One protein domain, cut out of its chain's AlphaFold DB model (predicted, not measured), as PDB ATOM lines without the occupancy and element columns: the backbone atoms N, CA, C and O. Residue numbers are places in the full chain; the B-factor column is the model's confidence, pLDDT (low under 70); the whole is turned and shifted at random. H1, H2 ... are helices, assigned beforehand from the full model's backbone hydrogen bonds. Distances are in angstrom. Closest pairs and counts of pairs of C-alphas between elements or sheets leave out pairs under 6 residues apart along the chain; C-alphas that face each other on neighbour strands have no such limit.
ATOM      1  N   GLU A  89     142.452 138.781 165.763       51.88
ATOM      2  CA  GLU A  89     143.794 139.245 165.384       51.88
ATOM      3  C   GLU A  89     143.986 140.737 165.670       51.88
ATOM      4  O   GLU A  89     145.039 141.127 166.172       51.88
ATOM      5  N   LEU A  90     142.967 141.573 165.448       52.34
ATOM      6  CA  LEU A  90     143.003 142.999 165.760       52.34
ATOM      7  C   LEU A  90     143.078 143.238 167.269       52.34
ATOM      8  O   LEU A  90     143.897 144.037 167.714       52.34
ATOM      9  N   HIS A  91     142.273 142.543 168.074       52.75
ATOM     10  CA  HIS A  91     142.326 142.653 169.532       52.75
ATOM     11  C   HIS A  91     143.660 142.153 170.099       52.75
ATOM     12  O   HIS A  91     144.226 142.796 170.980       52.75
ATOM     13  N   VAL A  92     144.208 141.058 169.565       56.72
ATOM     14  CA  VAL A  92     145.535 140.543 169.937       56.72
ATOM     15  C   VAL A  92     146.632 141.530 169.534       56.72
ATOM     16  O   VAL A  92     147.487 141.848 170.359       56.72
ATOM     17  N   ALA A  93     146.572 142.080 168.319       58.22
ATOM     18  CA  ALA A  93     147.509 143.089 167.841       58.22
ATOM     19  C   ALA A  93     147.417 144.384 168.655       58.22
ATOM     20  O   ALA A  93     148.441 144.994 168.940       58.22
ATOM     21  N   VAL A  94     146.220 144.801 169.079       61.97
ATOM     22  CA  VAL A  94     146.006 145.974 169.939       61.97
ATOM     23  C   VAL A  94     146.511 145.716 171.360       61.97
ATOM     24  O   VAL A  94     147.175 146.582 171.918       61.97
ATOM     25  N   ASP A  95     146.291 144.533 171.933       62.47
ATOM     26  CA  ASP A  95     146.838 144.146 173.243       62.47
ATOM     27  C   ASP A  95     148.374 144.082 173.236       62.47
ATOM     28  O   ASP A  95     149.033 144.461 174.213       62.47
ATOM     29  N   GLU A  96     148.957 143.616 172.132       66.12
ATOM     30  CA  GLU A  96     150.401 143.571 171.907       66.12
ATOM     31  C   GLU A  96     150.976 144.975 171.645       66.12
ATOM     32  O   GLU A  96     152.000 145.345 172.225       66.12
ATOM     33  N   LEU A  97     150.261 145.816 170.888       61.53
ATOM     34  CA  LEU A  97     150.583 147.227 170.647       61.53
ATOM     35  C   LEU A  97     150.454 148.075 171.921       61.53
ATOM     36  O   LEU A  97     151.252 148.981 172.141       61.53
ATOM     37  N   MET A  98     149.494 147.783 172.798       62.25
ATOM     38  CA  MET A  98     149.397 148.398 174.125       62.25
ATOM     39  C   MET A  98     150.444 147.830 175.089       62.25
ATOM     40  O   MET A  98     150.752 148.463 176.090       62.25
ATOM     41  N   GLY A  99     151.047 146.678 174.782       62.22
ATOM     42  CA  GLY A  99     152.061 146.039 175.618       62.22
ATOM     43  C   GLY A  99     151.491 145.334 176.850       62.22
ATOM     44  O   GLY A  99     152.239 145.063 177.785       62.22
ATOM     45  N   VAL A 100     150.189 145.024 176.861       68.62
ATOM     46  CA  VAL A 100     149.482 144.382 177.989       68.62
ATOM     47  C   VAL A 100     149.898 142.914 178.149       68.62
ATOM     48  O   VAL A 100     149.864 142.377 179.253       68.62
ATOM     49  N   ARG A 101     150.351 142.275 177.062       63.81
ATOM     50  CA  ARG A 101     150.808 140.872 177.041       63.81
ATOM     51  C   ARG A 101     152.324 140.692 177.235       63.81
ATOM     52  O   ARG A 101     152.790 139.560 177.306       63.81
ATOM     53  N   GLY A 102     153.094 141.782 177.320       64.94
ATOM     54  CA  GLY A 102     154.555 141.764 177.482       64.94
ATOM     55  C   GLY A 102     155.026 142.289 178.849       64.94
ATOM     56  O   GLY A 102     154.209 142.716 179.664       64.94
ATOM     57  N   PRO A 103     156.343 142.288 179.141       75.38
ATOM     58  CA  PRO A 103     156.869 142.893 180.364       75.38
ATOM     59  C   PRO A 103     156.450 144.364 180.492       75.38
ATOM     60  O   PRO A 103     156.454 145.102 179.509       75.38
ATOM     61  N   PHE A 104     156.153 144.801 181.723       75.06
ATOM     62  CA  PHE A 104     155.615 146.132 182.069       75.06
ATOM     63  C   PHE A 104     156.350 147.316 181.407       75.06
ATOM     64  O   PHE A 104     155.754 148.351 181.112       75.06
ATOM     65  N   VAL A 105     157.641 147.155 181.108       76.06
ATOM     66  CA  VAL A 105     158.464 148.136 180.385       76.06
ATOM     67  C   VAL A 105     157.898 148.469 178.995       76.06
ATOM     68  O   VAL A 105     157.976 149.622 178.570       76.06
ATOM     69  N   TYR A 106     157.301 147.506 178.287       76.38
ATOM     70  CA  TYR A 106     156.695 147.737 176.973       76.38
ATOM     71  C   TYR A 106     155.396 148.532 177.057       76.38
ATOM     72  O   TYR A 106     155.222 149.451 176.264       76.38
ATOM     73  N   LEU A 107     154.550 148.262 178.055       75.31
ATOM     74  CA  LEU A 107     153.362 149.070 178.341       75.31
ATOM     75  C   LEU A 107     153.749 150.533 178.599       75.31
ATOM     76  O   LEU A 107     153.225 151.440 177.956       75.31
ATOM     77  N   VAL A 108     154.732 150.773 179.476       81.38
ATOM     78  CA  VAL A 108     155.220 152.132 179.770       81.38
ATOM     79  C   VAL A 108     155.795 152.797 178.519       81.38
ATOM     80  O   VAL A 108     155.461 153.943 178.231       81.38
ATOM     81  N   ARG A 109     156.617 152.089 177.736       83.44
ATOM     82  CA  ARG A 109     157.176 152.601 176.476       83.44
ATOM     83  C   ARG A 109     156.082 152.983 175.478       83.44
ATOM     84  O   ARG A 109     156.184 154.032 174.851       83.44
ATOM     85  N   ASN A 110     155.056 152.153 175.319       80.56
ATOM     86  CA  ASN A 110     153.998 152.375 174.338       80.56
ATOM     87  C   ASN A 110     153.057 153.503 174.786       80.56
ATOM     88  O   ASN A 110     152.691 154.337 173.964       80.56
ATOM     89  N   ILE A 111     152.766 153.618 176.088       84.19
ATOM     90  CA  ILE A 111     152.079 154.786 176.662       84.19
ATOM     91  C   ILE A 111     152.909 156.057 176.449       84.19
ATOM     92  O   ILE A 111     152.362 157.075 176.037       84.19
ATOM     93  N   LEU A 112     154.226 156.014 176.675       84.88
ATOM     94  CA  LEU A 112     155.104 157.160 176.420       84.88
ATOM     95  C   LEU A 112     155.107 157.555 174.942       84.88
ATOM     96  O   LEU A 112     155.031 158.743 174.649       84.88
ATOM     97  N   TRP A 113     155.136 156.594 174.015       86.62
ATOM     98  CA  TRP A 113     154.986 156.877 172.586       86.62
ATOM     99  C   TRP A 113     153.614 157.450 172.259       86.62
ATOM    100  O   TRP A 113     153.545 158.427 171.526       86.62
ATOM    101  N   LEU A 114     152.535 156.914 172.826       84.62
ATOM    102  CA  LEU A 114     151.186 157.442 172.635       84.62
ATOM    103  C   LEU A 114     151.088 158.897 173.110       84.62
ATOM    104  O   LEU A 114     150.587 159.752 172.385       84.62
ATOM    105  N   VAL A 115     151.615 159.200 174.299       89.12
ATOM    106  CA  VAL A 115     151.671 160.562 174.847       89.12
ATOM    107  C   VAL A 115     152.571 161.454 173.992       89.12
ATOM    108  O   VAL A 115     152.188 162.582 173.697       89.12
ATOM    109  N   ALA A 116     153.727 160.962 173.542       88.88
ATOM    110  CA  ALA A 116     154.637 161.711 172.682       88.88
ATOM    111  C   ALA A 116     154.015 162.010 171.311       88.88
ATOM    112  O   ALA A 116     154.106 163.141 170.842       88.88
ATOM    113  N   PHE A 117     153.343 161.041 170.684       88.44
ATOM    114  CA  PHE A 117     152.659 161.221 169.406       88.44
ATOM    115  C   PHE A 117     151.448 162.141 169.538       88.44
ATOM    116  O   PHE A 117     151.298 163.034 168.712       88.44
ATOM    117  N   ASN A 118     150.638 162.004 170.590       87.56
ATOM    118  CA  ASN A 118     149.528 162.925 170.853       87.56
ATOM    119  C   ASN A 118     150.029 164.339 171.174       87.56
ATOM    120  O   ASN A 118     149.477 165.316 170.674       87.56
ATOM    121  N   GLY A 119     151.109 164.464 171.945       91.06
ATOM    122  CA  GLY A 119     151.760 165.742 172.226       91.06
ATOM    123  C   GLY A 119     152.322 166.390 170.961       91.06
ATOM    124  O   GLY A 119     152.087 167.571 170.718       91.06
ATOM    125  N   ALA A 120     152.996 165.616 170.107       89.94
ATOM    126  CA  ALA A 120     153.487 166.080 168.812       89.94
ATOM    127  C   ALA A 120     152.340 166.453 167.864       89.94
ATOM    128  O   ALA A 120     152.434 167.457 167.161       89.94
ATOM    129  N   TYR A 121     151.245 165.693 167.872       89.19
ATOM    130  CA  TYR A 121     150.044 165.974 167.092       89.19
ATOM    131  C   TYR A 121     149.410 167.300 167.516       89.19
ATOM    132  O   TYR A 121     149.196 168.173 166.679       89.19
ATOM    133  N   LEU A 122     149.182 167.502 168.818       87.50
ATOM    134  CA  LEU A 122     148.663 168.763 169.351       87.50
ATOM    135  C   LEU A 122     149.630 169.924 169.094       87.50
ATOM    136  O   LEU A 122     149.200 171.012 168.722       87.50
ATOM    137  N   GLY A 123     150.938 169.691 169.208       88.00
ATOM    138  CA  GLY A 123     151.960 170.674 168.859       88.00
ATOM    139  C   GLY A 123     151.871 171.109 167.393       88.00
ATOM    140  O   GLY A 123     151.781 172.299 167.096       88.00
ATOM    141  N   LEU A 124     151.857 170.146 166.469       87.50
ATOM    142  CA  LEU A 124     151.897 170.401 165.030       87.50
ATOM    143  C   LEU A 124     150.572 170.949 164.486       87.50
ATOM    144  O   LEU A 124     150.581 171.847 163.646       87.50
ATOM    145  N   PHE A 125     149.444 170.403 164.941       86.19
ATOM    146  CA  PHE A 125     148.126 170.684 164.373       86.19
ATOM    147  C   PHE A 125     147.296 171.673 165.201       86.19
ATOM    148  O   PHE A 125     146.495 172.388 164.624       86.19
ATOM    149  N   ALA A 126     147.492 171.809 166.513       85.81
ATOM    150  CA  ALA A 126     146.767 172.820 167.291       85.81
ATOM    151  C   ALA A 126     147.647 174.041 167.594       85.81
ATOM    152  O   ALA A 126     147.304 175.166 167.228       85.81
ATOM    153  N   PHE A 127     148.815 173.827 168.205       89.56
ATOM    154  CA  PHE A 127     149.646 174.910 168.731       89.56
ATOM    155  C   PHE A 127     150.323 175.754 167.643       89.56
ATOM    156  O   PHE A 127     150.322 176.981 167.749       89.56
ATOM    157  N   ILE A 128     150.888 175.141 166.594       91.94
ATOM    158  CA  ILE A 128     151.530 175.898 165.503       91.94
ATOM    159  C   ILE A 128     150.511 176.783 164.765       91.94
ATOM    160  O   ILE A 128     150.760 177.989 164.676       91.94
ATOM    161  N   PRO A 129     149.361 176.266 164.281       92.25
ATOM    162  CA  PRO A 129     148.344 177.113 163.662       92.25
ATOM    163  C   PRO A 129     147.831 178.191 164.615       92.25
ATOM    164  O   PRO A 129     147.767 179.353 164.219       92.25
ATOM    165  N   TYR A 130     147.559 177.852 165.880       91.69
ATOM    166  CA  TYR A 130     147.164 178.840 166.886       91.69
ATOM    167  C   TYR A 130     148.199 179.964 167.023       91.69
ATOM    168  O   TYR A 130     147.846 181.134 166.951       91.69
ATOM    169  N   SER A 131     149.485 179.629 167.138       92.44
ATOM    170  CA  SER A 131     150.564 180.612 167.295       92.44
ATOM    171  C   SER A 131     150.678 181.545 166.088       92.44
ATOM    172  O   SER A 131     150.838 182.755 166.248       92.44
ATOM    173  N   VAL A 132     150.563 180.999 164.871       93.25
ATOM    174  CA  VAL A 132     150.569 181.787 163.627       93.25
ATOM    175  C   VAL A 132     149.350 182.708 163.564       93.25
ATOM    176  O   VAL A 132     149.493 183.892 163.259       93.25
ATOM    177  N   GLY A 133     148.162 182.188 163.877       91.38
ATOM    178  CA  GLY A 133     146.927 182.967 163.921       91.38
ATOM    179  C   GLY A 133     146.992 184.085 164.960       91.38
ATOM    180  O   GLY A 133     146.731 185.241 164.632       91.38
ATOM    181  N   ALA A 134     147.409 183.769 166.186       89.44
ATOM    182  CA  ALA A 134     147.492 184.702 167.306       89.44
ATOM    183  C   ALA A 134     148.495 185.828 167.033       89.44
ATOM    184  O   ALA A 134     148.215 186.988 167.324       89.44
ATOM    185  N   ALA A 135     149.636 185.515 166.409       90.94
ATOM    186  CA  ALA A 135     150.610 186.523 166.001       90.94
ATOM    187  C   ALA A 135     150.011 187.538 165.012       90.94
ATOM    188  O   ALA A 135     150.268 188.738 165.125       90.94
ATOM    189  N   VAL A 136     149.189 187.077 164.063       88.00
ATOM    190  CA  VAL A 136     148.515 187.956 163.098       88.00
ATOM    191  C   VAL A 136     147.373 188.734 163.738       88.00
ATOM    192  O   VAL A 136     147.254 189.926 163.466       88.00
ATOM    193  N   VAL A 137     146.572 188.115 164.609       85.94
ATOM    194  CA  VAL A 137     145.514 188.816 165.357       85.94
ATOM    195  C   VAL A 137     146.117 189.914 166.232       85.94
ATOM    196  O   VAL A 137     145.699 191.060 166.117       85.94
ATOM    197  N   GLY A 138     147.176 189.629 166.993       84.62
ATOM    198  CA  GLY A 138     147.856 190.638 167.810       84.62
ATOM    199  C   GLY A 138     148.533 191.745 166.987       84.62
ATOM    200  O   GLY A 138     148.618 192.893 167.426       84.62
ATOM    201  N   ALA A 139     149.000 191.448 165.769       84.31
ATOM    202  CA  ALA A 139     149.476 192.474 164.839       84.31
ATOM    203  C   ALA A 139     148.322 193.323 164.276       84.31
ATOM    204  O   ALA A 139     148.470 194.536 164.118       84.31
ATOM    205  N   ALA A 140     147.177 192.697 163.995       80.12
ATOM    206  CA  ALA A 140     145.974 193.373 163.535       80.12
ATOM    207  C   ALA A 140     145.407 194.290 164.622       80.12
ATOM    208  O   ALA A 140     145.114 195.436 164.314       80.12
ATOM    209  N   GLU A 141     145.331 193.854 165.881       79.50
ATOM    210  CA  GLU A 141     144.898 194.675 167.023       79.50
ATOM    211  C   GLU A 141     145.721 195.961 167.137       79.50
ATOM    212  O   GLU A 141     145.161 197.058 167.130       79.50
ATOM    213  N   LYS A 142     147.054 195.851 167.083       82.88
ATOM    214  CA  LYS A 142     147.956 197.017 167.048       82.88
ATOM    215  C   LYS A 142     147.716 197.919 165.837       82.88
ATOM    216  O   LYS A 142     147.910 199.128 165.917       82.88
ATOM    217  N   TYR A 143     147.308 197.352 164.702       77.06
ATOM    218  CA  TYR A 143     146.931 198.124 163.519       77.06
ATOM    219  C   TYR A 143     145.578 198.829 163.700       77.06
ATOM    220  O   TYR A 143     145.447 199.982 163.287       77.06
ATOM    221  N   VAL A 144     144.591 198.195 164.343       75.06
ATOM    222  CA  VAL A 144     143.274 198.789 164.645       75.06
ATOM    223  C   VAL A 144     143.403 199.999 165.564       75.06
ATOM    224  O   VAL A 144     142.673 200.967 165.381       75.06
ATOM    225  N   GLU A 145     144.351 199.985 166.500       78.62
ATOM    226  CA  GLU A 145     144.634 201.120 167.389       78.62
ATOM    227  C   GLU A 145     145.154 202.364 166.642       78.62
ATOM    228  O   GLU A 145     145.136 203.473 167.179       78.62
ATOM    229  N   THR A 146     145.574 202.226 165.379       79.88
ATOM    230  CA  THR A 146     145.996 203.366 164.556       79.88
ATOM    231  C   THR A 146     144.796 204.119 163.958       79.88
ATOM    232  O   THR A 146     143.797 203.507 163.571       79.88
ATOM    233  N   PRO A 147     144.885 205.451 163.764       73.38
ATOM    234  CA  PRO A 147     143.791 206.239 163.180       73.38
ATOM    235  C   PRO A 147     143.393 205.781 161.764       73.38
ATOM    236  O   PRO A 147     142.233 205.919 161.369       73.38
ATOM    237  N   LEU A 148     144.328 205.186 161.012       73.50
ATOM    238  CA  LEU A 148     144.063 204.580 159.704       73.50
ATOM    239  C   LEU A 148     143.312 203.241 159.832       73.50
ATOM    240  O   LEU A 148     142.391 202.982 159.056       73.50
ATOM    241  N   GLY A 149     143.660 202.423 160.829       72.81
ATOM    242  CA  GLY A 149     142.990 201.159 161.146       72.81
ATOM    243  C   GLY A 149     141.528 201.342 161.553       72.81
ATOM    244  O   GLY A 149     140.654 200.646 161.045       72.81
ATOM    245  N   ILE A 150     141.226 202.348 162.380       67.00
ATOM    246  CA  ILE A 150     139.844 202.679 162.775       67.00
ATOM    247  C   ILE A 150     138.991 203.039 161.551       67.00
ATOM    248  O   ILE A 150     137.831 202.629 161.446       67.00
ATOM    249  N   CYS A 151     139.557 203.798 160.608       66.38
ATOM    250  CA  CYS A 151     138.855 204.182 159.387       66.38
ATOM    251  C   CYS A 151     138.580 202.966 158.494       66.38
ATOM    252  O   CYS A 151     137.450 202.792 158.047       66.38
ATOM    253  N   THR A 152     139.572 202.100 158.265       69.44
ATOM    254  CA  THR A 152     139.421 200.919 157.397       69.44
ATOM    255  C   THR A 152     138.442 199.894 157.970       69.44
ATOM    256  O   THR A 152     137.561 199.428 157.246       69.44
ATOM    257  N   LEU A 153     138.504 199.608 159.273       65.56
ATOM    258  CA  LEU A 153     137.584 198.673 159.932       65.56
ATOM    259  C   LEU A 153     136.133 199.151 159.906       65.56
ATOM    260  O   LEU A 153     135.227 198.355 159.671       65.56
ATOM    261  N   ARG A 154     135.912 200.461 160.074       62.69
ATOM    262  CA  ARG A 154     134.576 201.071 160.029       62.69
ATOM    263  C   ARG A 154     133.901 200.956 158.657       62.69
ATOM    264  O   ARG A 154     132.674 201.022 158.605       62.69
ATOM    265  N   PHE A 155     134.671 200.791 157.579       69.00
ATOM    266  CA  PHE A 155     134.155 200.560 156.224       69.00
ATOM    267  C   PHE A 155     134.064 199.074 155.850       69.00
ATOM    268  O   PHE A 155     133.149 198.706 155.119       69.00
ATOM    269  N   LEU A 156     134.982 198.225 156.330       73.69
ATOM    270  CA  LEU A 156     135.019 196.804 155.958       73.69
ATOM    271  C   LEU A 156     134.058 195.920 156.759       73.69
ATOM    272  O   LEU A 156     133.531 194.959 156.200       73.69
ATOM    273  N   VAL A 157     133.848 196.201 158.050       73.69
ATOM    274  CA  VAL A 157     133.080 195.312 158.934       73.69
ATOM    275  C   VAL A 157     131.859 196.045 159.499       73.69
ATOM    276  O   VAL A 157     132.004 197.059 160.188       73.69
ATOM    277  N   PRO A 158     130.631 195.550 159.243       79.56
ATOM    278  CA  PRO A 158     129.423 196.095 159.847       79.56
ATOM    279  C   PRO A 158     129.510 196.118 161.377       79.56
ATOM    280  O   PRO A 158     129.901 195.136 162.008       79.56
ATOM    281  N   ARG A 159     129.056 197.219 161.991       74.62
ATOM    282  CA  ARG A 159     129.051 197.394 163.458       74.62
ATOM    283  C   ARG A 159     128.336 196.267 164.208       74.62
ATOM    284  O   ARG A 159     128.683 195.996 165.351       74.62
ATOM    285  N   SER A 160     127.340 195.639 163.586       72.00
ATOM    286  CA  SER A 160     126.620 194.490 164.140       72.00
ATOM    287  C   SER A 160     127.532 193.285 164.369       72.00
ATOM    288  O   SER A 160     127.445 192.656 165.416       72.00
ATOM    289  N   ILE A 161     128.449 193.007 163.440       72.88
ATOM    290  CA  ILE A 161     129.380 191.876 163.533       72.88
ATOM    291  C   ILE A 161     130.423 192.137 164.618       72.88
ATOM    292  O   ILE A 161     130.702 191.253 165.420       72.88
ATOM    293  N   CYS A 162     130.953 193.362 164.697       71.62
ATOM    294  CA  CYS A 162     131.897 193.729 165.755       71.62
ATOM    295  C   CYS A 162     131.277 193.613 167.154       71.62
ATOM    296  O   CYS A 162     131.946 193.154 168.074       71.62
ATOM    297  N   LYS A 163     130.006 194.008 167.317       75.38
ATOM    298  CA  LYS A 163     129.283 193.851 168.588       75.38
ATOM    299  C   LYS A 163     129.084 192.383 168.952       75.38
ATOM    300  O   LYS A 163     129.448 191.996 170.052       75.38
ATOM    301  N   LEU A 164     128.594 191.576 168.010       73.12
ATOM    302  CA  LEU A 164     128.392 190.143 168.223       73.12
ATOM    303  C   LEU A 164     129.703 189.433 168.593       73.12
ATOM    304  O   LEU A 164     129.735 188.636 169.522       73.12
ATOM    305  N   ALA A 165     130.799 189.748 167.898       73.25
ATOM    306  CA  ALA A 165     132.111 189.183 168.202       73.25
ATOM    307  C   ALA A 165     132.590 189.566 169.611       73.25
ATOM    308  O   ALA A 165     133.108 188.718 170.331       73.25
ATOM    309  N   ALA A 166     132.382 190.819 170.029       74.88
ATOM    310  CA  ALA A 166     132.727 191.264 171.376       74.88
ATOM    311  C   ALA A 166     131.890 190.557 172.456       74.88
ATOM    312  O   ALA A 166     132.446 190.130 173.464       74.88
ATOM    313  N   GLU A 167     130.584 190.390 172.231       75.62
ATOM    314  CA  GLU A 167     129.682 189.660 173.136       75.62
ATOM    315  C   GLU A 167     130.100 188.191 173.285       75.62
ATOM    316  O   GLU A 167     130.194 187.686 174.400       75.62
ATOM    317  N   VAL A 168     130.435 187.528 172.175       74.88
ATOM    318  CA  VAL A 168     130.933 186.144 172.169       74.88
ATOM    319  C   VAL A 168     132.250 186.018 172.932       74.88
ATOM    320  O   VAL A 168     132.396 185.105 173.740       74.88
ATOM    321  N   CYS A 169     133.206 186.925 172.711       77.25
ATOM    322  CA  CYS A 169     134.487 186.895 173.421       77.25
ATOM    323  C   CYS A 169     134.315 187.132 174.927       77.25
ATOM    324  O   CYS A 169     134.980 186.478 175.724       77.25
ATOM    325  N   GLN A 170     133.419 188.039 175.325       78.12
ATOM    326  CA  GLN A 170     133.127 188.297 176.736       78.12
ATOM    327  C   GLN A 170     132.435 187.107 177.408       78.12
ATOM    328  O   GLN A 170     132.801 186.751 178.524       78.12
ATOM    329  N   ALA A 171     131.476 186.478 176.725       73.12
ATOM    330  CA  ALA A 171     130.802 185.281 177.218       73.12
ATOM    331  C   ALA A 171     131.774 184.098 177.346       73.12
ATOM    332  O   ALA A 171     131.808 183.447 178.384       73.12
ATOM    333  N   ALA A 172     132.631 183.881 176.344       76.69
ATOM    334  CA  ALA A 172     133.644 182.829 176.379       76.69
ATOM    335  C   ALA A 172     134.683 183.047 177.492       76.69
ATOM    336  O   ALA A 172     135.072 182.094 178.156       76.69
ATOM    337  N   ALA A 173     135.105 184.292 177.740       76.94
ATOM    338  CA  ALA A 173     136.066 184.615 178.796       76.94
ATOM    339  C   ALA A 173     135.523 184.387 180.218       76.94
ATOM    340  O   ALA A 173     136.310 184.255 181.154       76.94
ATOM    341  N   ALA A 174     134.198 184.357 180.391       76.00
ATOM    342  CA  ALA A 174     133.564 184.073 181.675       76.00
ATOM    343  C   ALA A 174     133.555 182.571 182.022       76.00
ATOM    344  O   ALA A 174     133.303 182.219 183.174       76.00
ATOM    345  N   GLU A 175     133.825 181.695 181.052       74.19
ATOM    346  CA  GLU A 175     133.772 180.243 181.212       74.19
ATOM    347  C   GLU A 175     135.181 179.621 181.193       74.19
ATOM    348  O   GLU A 175     135.981 179.842 180.281       74.19
ATOM    349  N   GLU A 176     135.491 178.788 182.192       70.31
ATOM    350  CA  GLU A 176     136.784 178.097 182.329       70.31
ATOM    351  C   GLU A 176     136.856 176.807 181.482       70.31
ATOM    352  O   GLU A 176     137.149 175.717 181.980       70.31
ATOM    353  N   HIS A 177     136.567 176.898 180.182       72.75
ATOM    354  CA  HIS A 177     136.685 175.768 179.254       72.75
ATOM    355  C   HIS A 177     138.030 175.761 178.515       72.75
ATOM    356  O   HIS A 177     138.526 176.795 178.079       72.75
ATOM    357  N   THR A 178     138.610 174.569 178.324       68.94
ATOM    358  CA  THR A 178     139.923 174.378 177.673       68.94
ATOM    359  C   THR A 178     139.948 174.795 176.197       68.94
ATOM    360  O   THR A 178     141.018 175.075 175.666       68.94
ATOM    361  N   LEU A 179     138.795 174.789 175.517       73.12
ATOM    362  CA  LEU A 179     138.664 175.176 174.110       73.12
ATOM    363  C   LEU A 179     137.553 176.218 173.974       73.12
ATOM    364  O   LEU A 179     136.376 175.875 174.090       73.12
ATOM    365  N   GLN A 180     137.923 177.467 173.699       82.00
ATOM    366  CA  GLN A 180     136.966 178.553 173.515       82.00
ATOM    367  C   GLN A 180     136.679 178.803 172.025       82.00
ATOM    368  O   GLN A 180     137.498 178.535 171.141       82.00
ATOM    369  N   LEU A 181     135.495 179.345 171.725       79.88
ATOM    370  CA  LEU A 181     135.094 179.669 170.350       79.88
ATOM    371  C   LEU A 181     136.050 180.674 169.658       79.88
ATOM    372  O   LEU A 181     136.361 180.456 168.480       79.88
ATOM    373  N   PRO A 182     136.570 181.726 170.332       82.81
ATOM    374  CA  PRO A 182     137.577 182.612 169.747       82.81
ATOM    375  C   PRO A 182     138.875 181.884 169.371       82.81
ATOM    376  O   PRO A 182     139.392 182.104 168.273       82.81
ATOM    377  N   ASP A 183     139.357 180.961 170.212       85.69
ATOM    378  CA  ASP A 183     140.590 180.199 169.965       85.69
ATOM    379  C   ASP A 183     140.484 179.337 168.706       85.69
ATOM    380  O   ASP A 183     141.421 179.264 167.909       85.69
ATOM    381  N   LEU A 184     139.314 178.735 168.466       85.56
ATOM    382  CA  LEU A 184     139.049 177.994 167.235       85.56
ATOM    383  C   LEU A 184     139.142 178.902 165.999       85.56
ATOM    384  O   LEU A 184     139.703 178.501 164.977       85.56
ATOM    385  N   GLY A 185     138.630 180.132 166.089       85.44
ATOM    386  CA  GLY A 185     138.759 181.137 165.030       85.44
ATOM    387  C   GLY A 185     140.220 181.490 164.739       85.44
ATOM    388  O   GLY A 185     140.622 181.553 163.574       85.44
ATOM    389  N   VAL A 186     141.033 181.641 165.786       89.44
ATOM    390  CA  VAL A 186     142.480 181.882 165.683       89.44
ATOM    391  C   VAL A 186     143.194 180.694 165.027       89.44
ATOM    392  O   VAL A 186     143.997 180.892 164.112       89.44
ATOM    393  N   ILE A 187     142.866 179.460 165.422       90.56
ATOM    394  CA  ILE A 187     143.410 178.228 164.826       90.56
ATOM    395  C   ILE A 187     143.073 178.148 163.330       90.56
ATOM    396  O   ILE A 187     143.961 177.917 162.507       90.56
ATOM    397  N   LEU A 188     141.807 178.373 162.954       89.44
ATOM    398  CA  LEU A 188     141.356 178.350 161.556       89.44
ATOM    399  C   LEU A 188     142.063 179.413 160.707       89.44
ATOM    400  O   LEU A 188     142.487 179.122 159.585       89.44
ATOM    401  N   LEU A 189     142.237 180.624 161.243       90.50
ATOM    402  CA  LEU A 189     143.012 181.678 160.591       90.50
ATOM    403  C   LEU A 189     144.470 181.249 160.383       90.50
ATOM    404  O   LEU A 189     145.014 181.427 159.294       90.50
ATOM    405  N   GLY A 190     145.086 180.632 161.393       93.06
ATOM    406  CA  GLY A 190     146.430 180.067 161.311       93.06
ATOM    407  C   GLY A 190     146.582 179.050 160.183       93.06
ATOM    408  O   GLY A 190     147.480 179.174 159.349       93.06
ATOM    409  N   TYR A 191     145.661 178.089 160.089       91.81
ATOM    410  CA  TYR A 191     145.640 177.111 158.998       91.81
ATOM    411  C   TYR A 191     145.491 177.758 157.619       91.81
ATOM    412  O   TYR A 191     146.148 177.334 156.661       91.81
ATOM    413  N   LEU A 192     144.654 178.791 157.503       90.69
ATOM    414  CA  LEU A 192     144.450 179.519 156.253       90.69
ATOM    415  C   LEU A 192     145.728 180.249 155.821       90.69
ATOM    416  O   LEU A 192     146.132 180.153 154.659       90.69
ATOM    417  N   LEU A 193     146.412 180.909 156.760       92.88
ATOM    418  CA  LEU A 193     147.682 181.595 156.524       92.88
ATOM    419  C   LEU A 193     148.806 180.622 156.162       92.88
ATOM    420  O   LEU A 193     149.528 180.858 155.194       92.88
ATOM    421  N   MET A 194     148.928 179.503 156.879       91.38
ATOM    422  CA  MET A 194     149.904 178.456 156.564       91.38
ATOM    423  C   MET A 194     149.663 177.871 155.168       91.38
ATOM    424  O   MET A 194     150.602 177.716 154.388       91.38
ATOM    425  N   SER A 195     148.404 177.610 154.810       91.19
ATOM    426  CA  SER A 195     148.047 177.116 153.477       91.19
ATOM    427  C   SER A 195     148.413 178.130 152.389       91.19
ATOM    428  O   SER A 195     149.049 177.778 151.393       91.19
ATOM    429  N   ALA A 196     148.084 179.409 152.596       90.50
ATOM    430  CA  ALA A 196     148.450 180.493 151.688       90.50
ATOM    431  C   ALA A 196     149.975 180.639 151.550       90.50
ATOM    432  O   ALA A 196     150.477 180.831 150.438       90.50
ATOM    433  N   MET A 197     150.718 180.485 152.648       90.56
ATOM    434  CA  MET A 197     152.179 180.499 152.657       90.56
ATOM    435  C   MET A 197     152.751 179.360 151.810       90.56
ATOM    436  O   MET A 197     153.614 179.621 150.976       90.56
ATOM    437  N   VAL A 198     152.242 178.130 151.941       90.62
ATOM    438  CA  VAL A 198     152.683 176.977 151.132       90.62
ATOM    439  C   VAL A 198     152.476 177.234 149.636       90.62
ATOM    440  O   VAL A 198     153.397 177.022 148.841       90.62
ATOM    441  N   PHE A 199     151.307 177.740 149.229       89.31
ATOM    442  CA  PHE A 199     151.045 178.055 147.819       89.31
ATOM    443  C   PHE A 199     151.917 179.201 147.303       89.31
ATOM    444  O   PHE A 199     152.484 179.095 146.214       89.31
ATOM    445  N   THR A 200     152.074 180.264 148.091       89.12
ATOM    446  CA  THR A 200     152.911 181.415 147.730       89.12
ATOM    447  C   THR A 200     154.372 180.989 147.594       89.12
ATOM    448  O   THR A 200     155.003 181.251 146.570       89.12
ATOM    449  N   TRP A 201     154.891 180.228 148.558       88.44
ATOM    450  CA  TRP A 201     156.256 179.710 148.545       88.44
ATOM    451  C   TRP A 201     156.511 178.803 147.340       88.44
ATOM    452  O   TRP A 201     157.492 178.997 146.624       88.44
ATOM    453  N   ARG A 202     155.578 177.892 147.025       87.75
ATOM    454  CA  ARG A 202     155.629 177.089 145.794       87.75
ATOM    455  C   ARG A 202     155.719 177.971 144.551       87.75
ATOM    456  O   ARG A 202     156.581 177.741 143.709       87.75
ATOM    457  N   THR A 203     154.857 178.982 144.423       86.56
ATOM    458  CA  THR A 203     154.855 179.854 143.233       86.56
ATOM    459  C   THR A 203     156.168 180.618 143.073       86.56
ATOM    460  O   THR A 203     156.699 180.676 141.963       86.56
ATOM    461  N   ILE A 204     156.735 181.125 144.173       87.06
ATOM    462  CA  ILE A 204     158.015 181.841 144.184       87.06
ATOM    463  C   ILE A 204     159.151 180.897 143.787       87.06
ATOM    464  O   ILE A 204     159.875 181.193 142.838       87.06
TER     465      ILE A 204
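Overview. This is residues 89 to 204 of the 816 residues of an uncharacterized protein of Nannochloropsis gaditana (UniProt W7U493). A long helix, H2, makes the longest axis; H5 crosses it, H1 and H3 turn off at its ends, and H4 folds back from H3 to H5. Residues 195 to 204 of H5 stick out. The 116 printed residues, with five named helices, H1 to H5, are all helix in class and extended: radius of gyration of the C-alphas 21.8 A, spans 67 by 45 by 23 A.

Arrangement. H2, residues 104 to 144, the hub, has a kink of 27 degrees near residue 128. With residues 126 to 137 alone it touches H5, residues 181 to 204, about perpendicular at 85 degrees; the closest C-alphas, of Gly 133 and Gly 190, are 3.9 A apart. H1, residues 89 to 98, touches H2; the closest C-alphas, of Met 98 and Leu 107, are 5.8 A apart. H3, residues 147 to 156, and H2 only just touch, only at the corner, with 3 pairs of C-alphas within 8 A. H4, residues 159 to 173, touches H5 at a steep tilt of 65 degrees. In H2, 34 of 37 O i to N i+4 pairs are within hydrogen-bond range.

Along the chain. H2 runs 56.8 A from C-alpha 104 at (155.615, 146.132, 182.069); H5 runs 34.9 A to C-alpha 204 at (158.015, 181.841, 144.184).

Size, cuts and confidence. The printed part has no cut and no long link. Residues 89 to 102, 150 to 155 and 178 have pLDDT under 70.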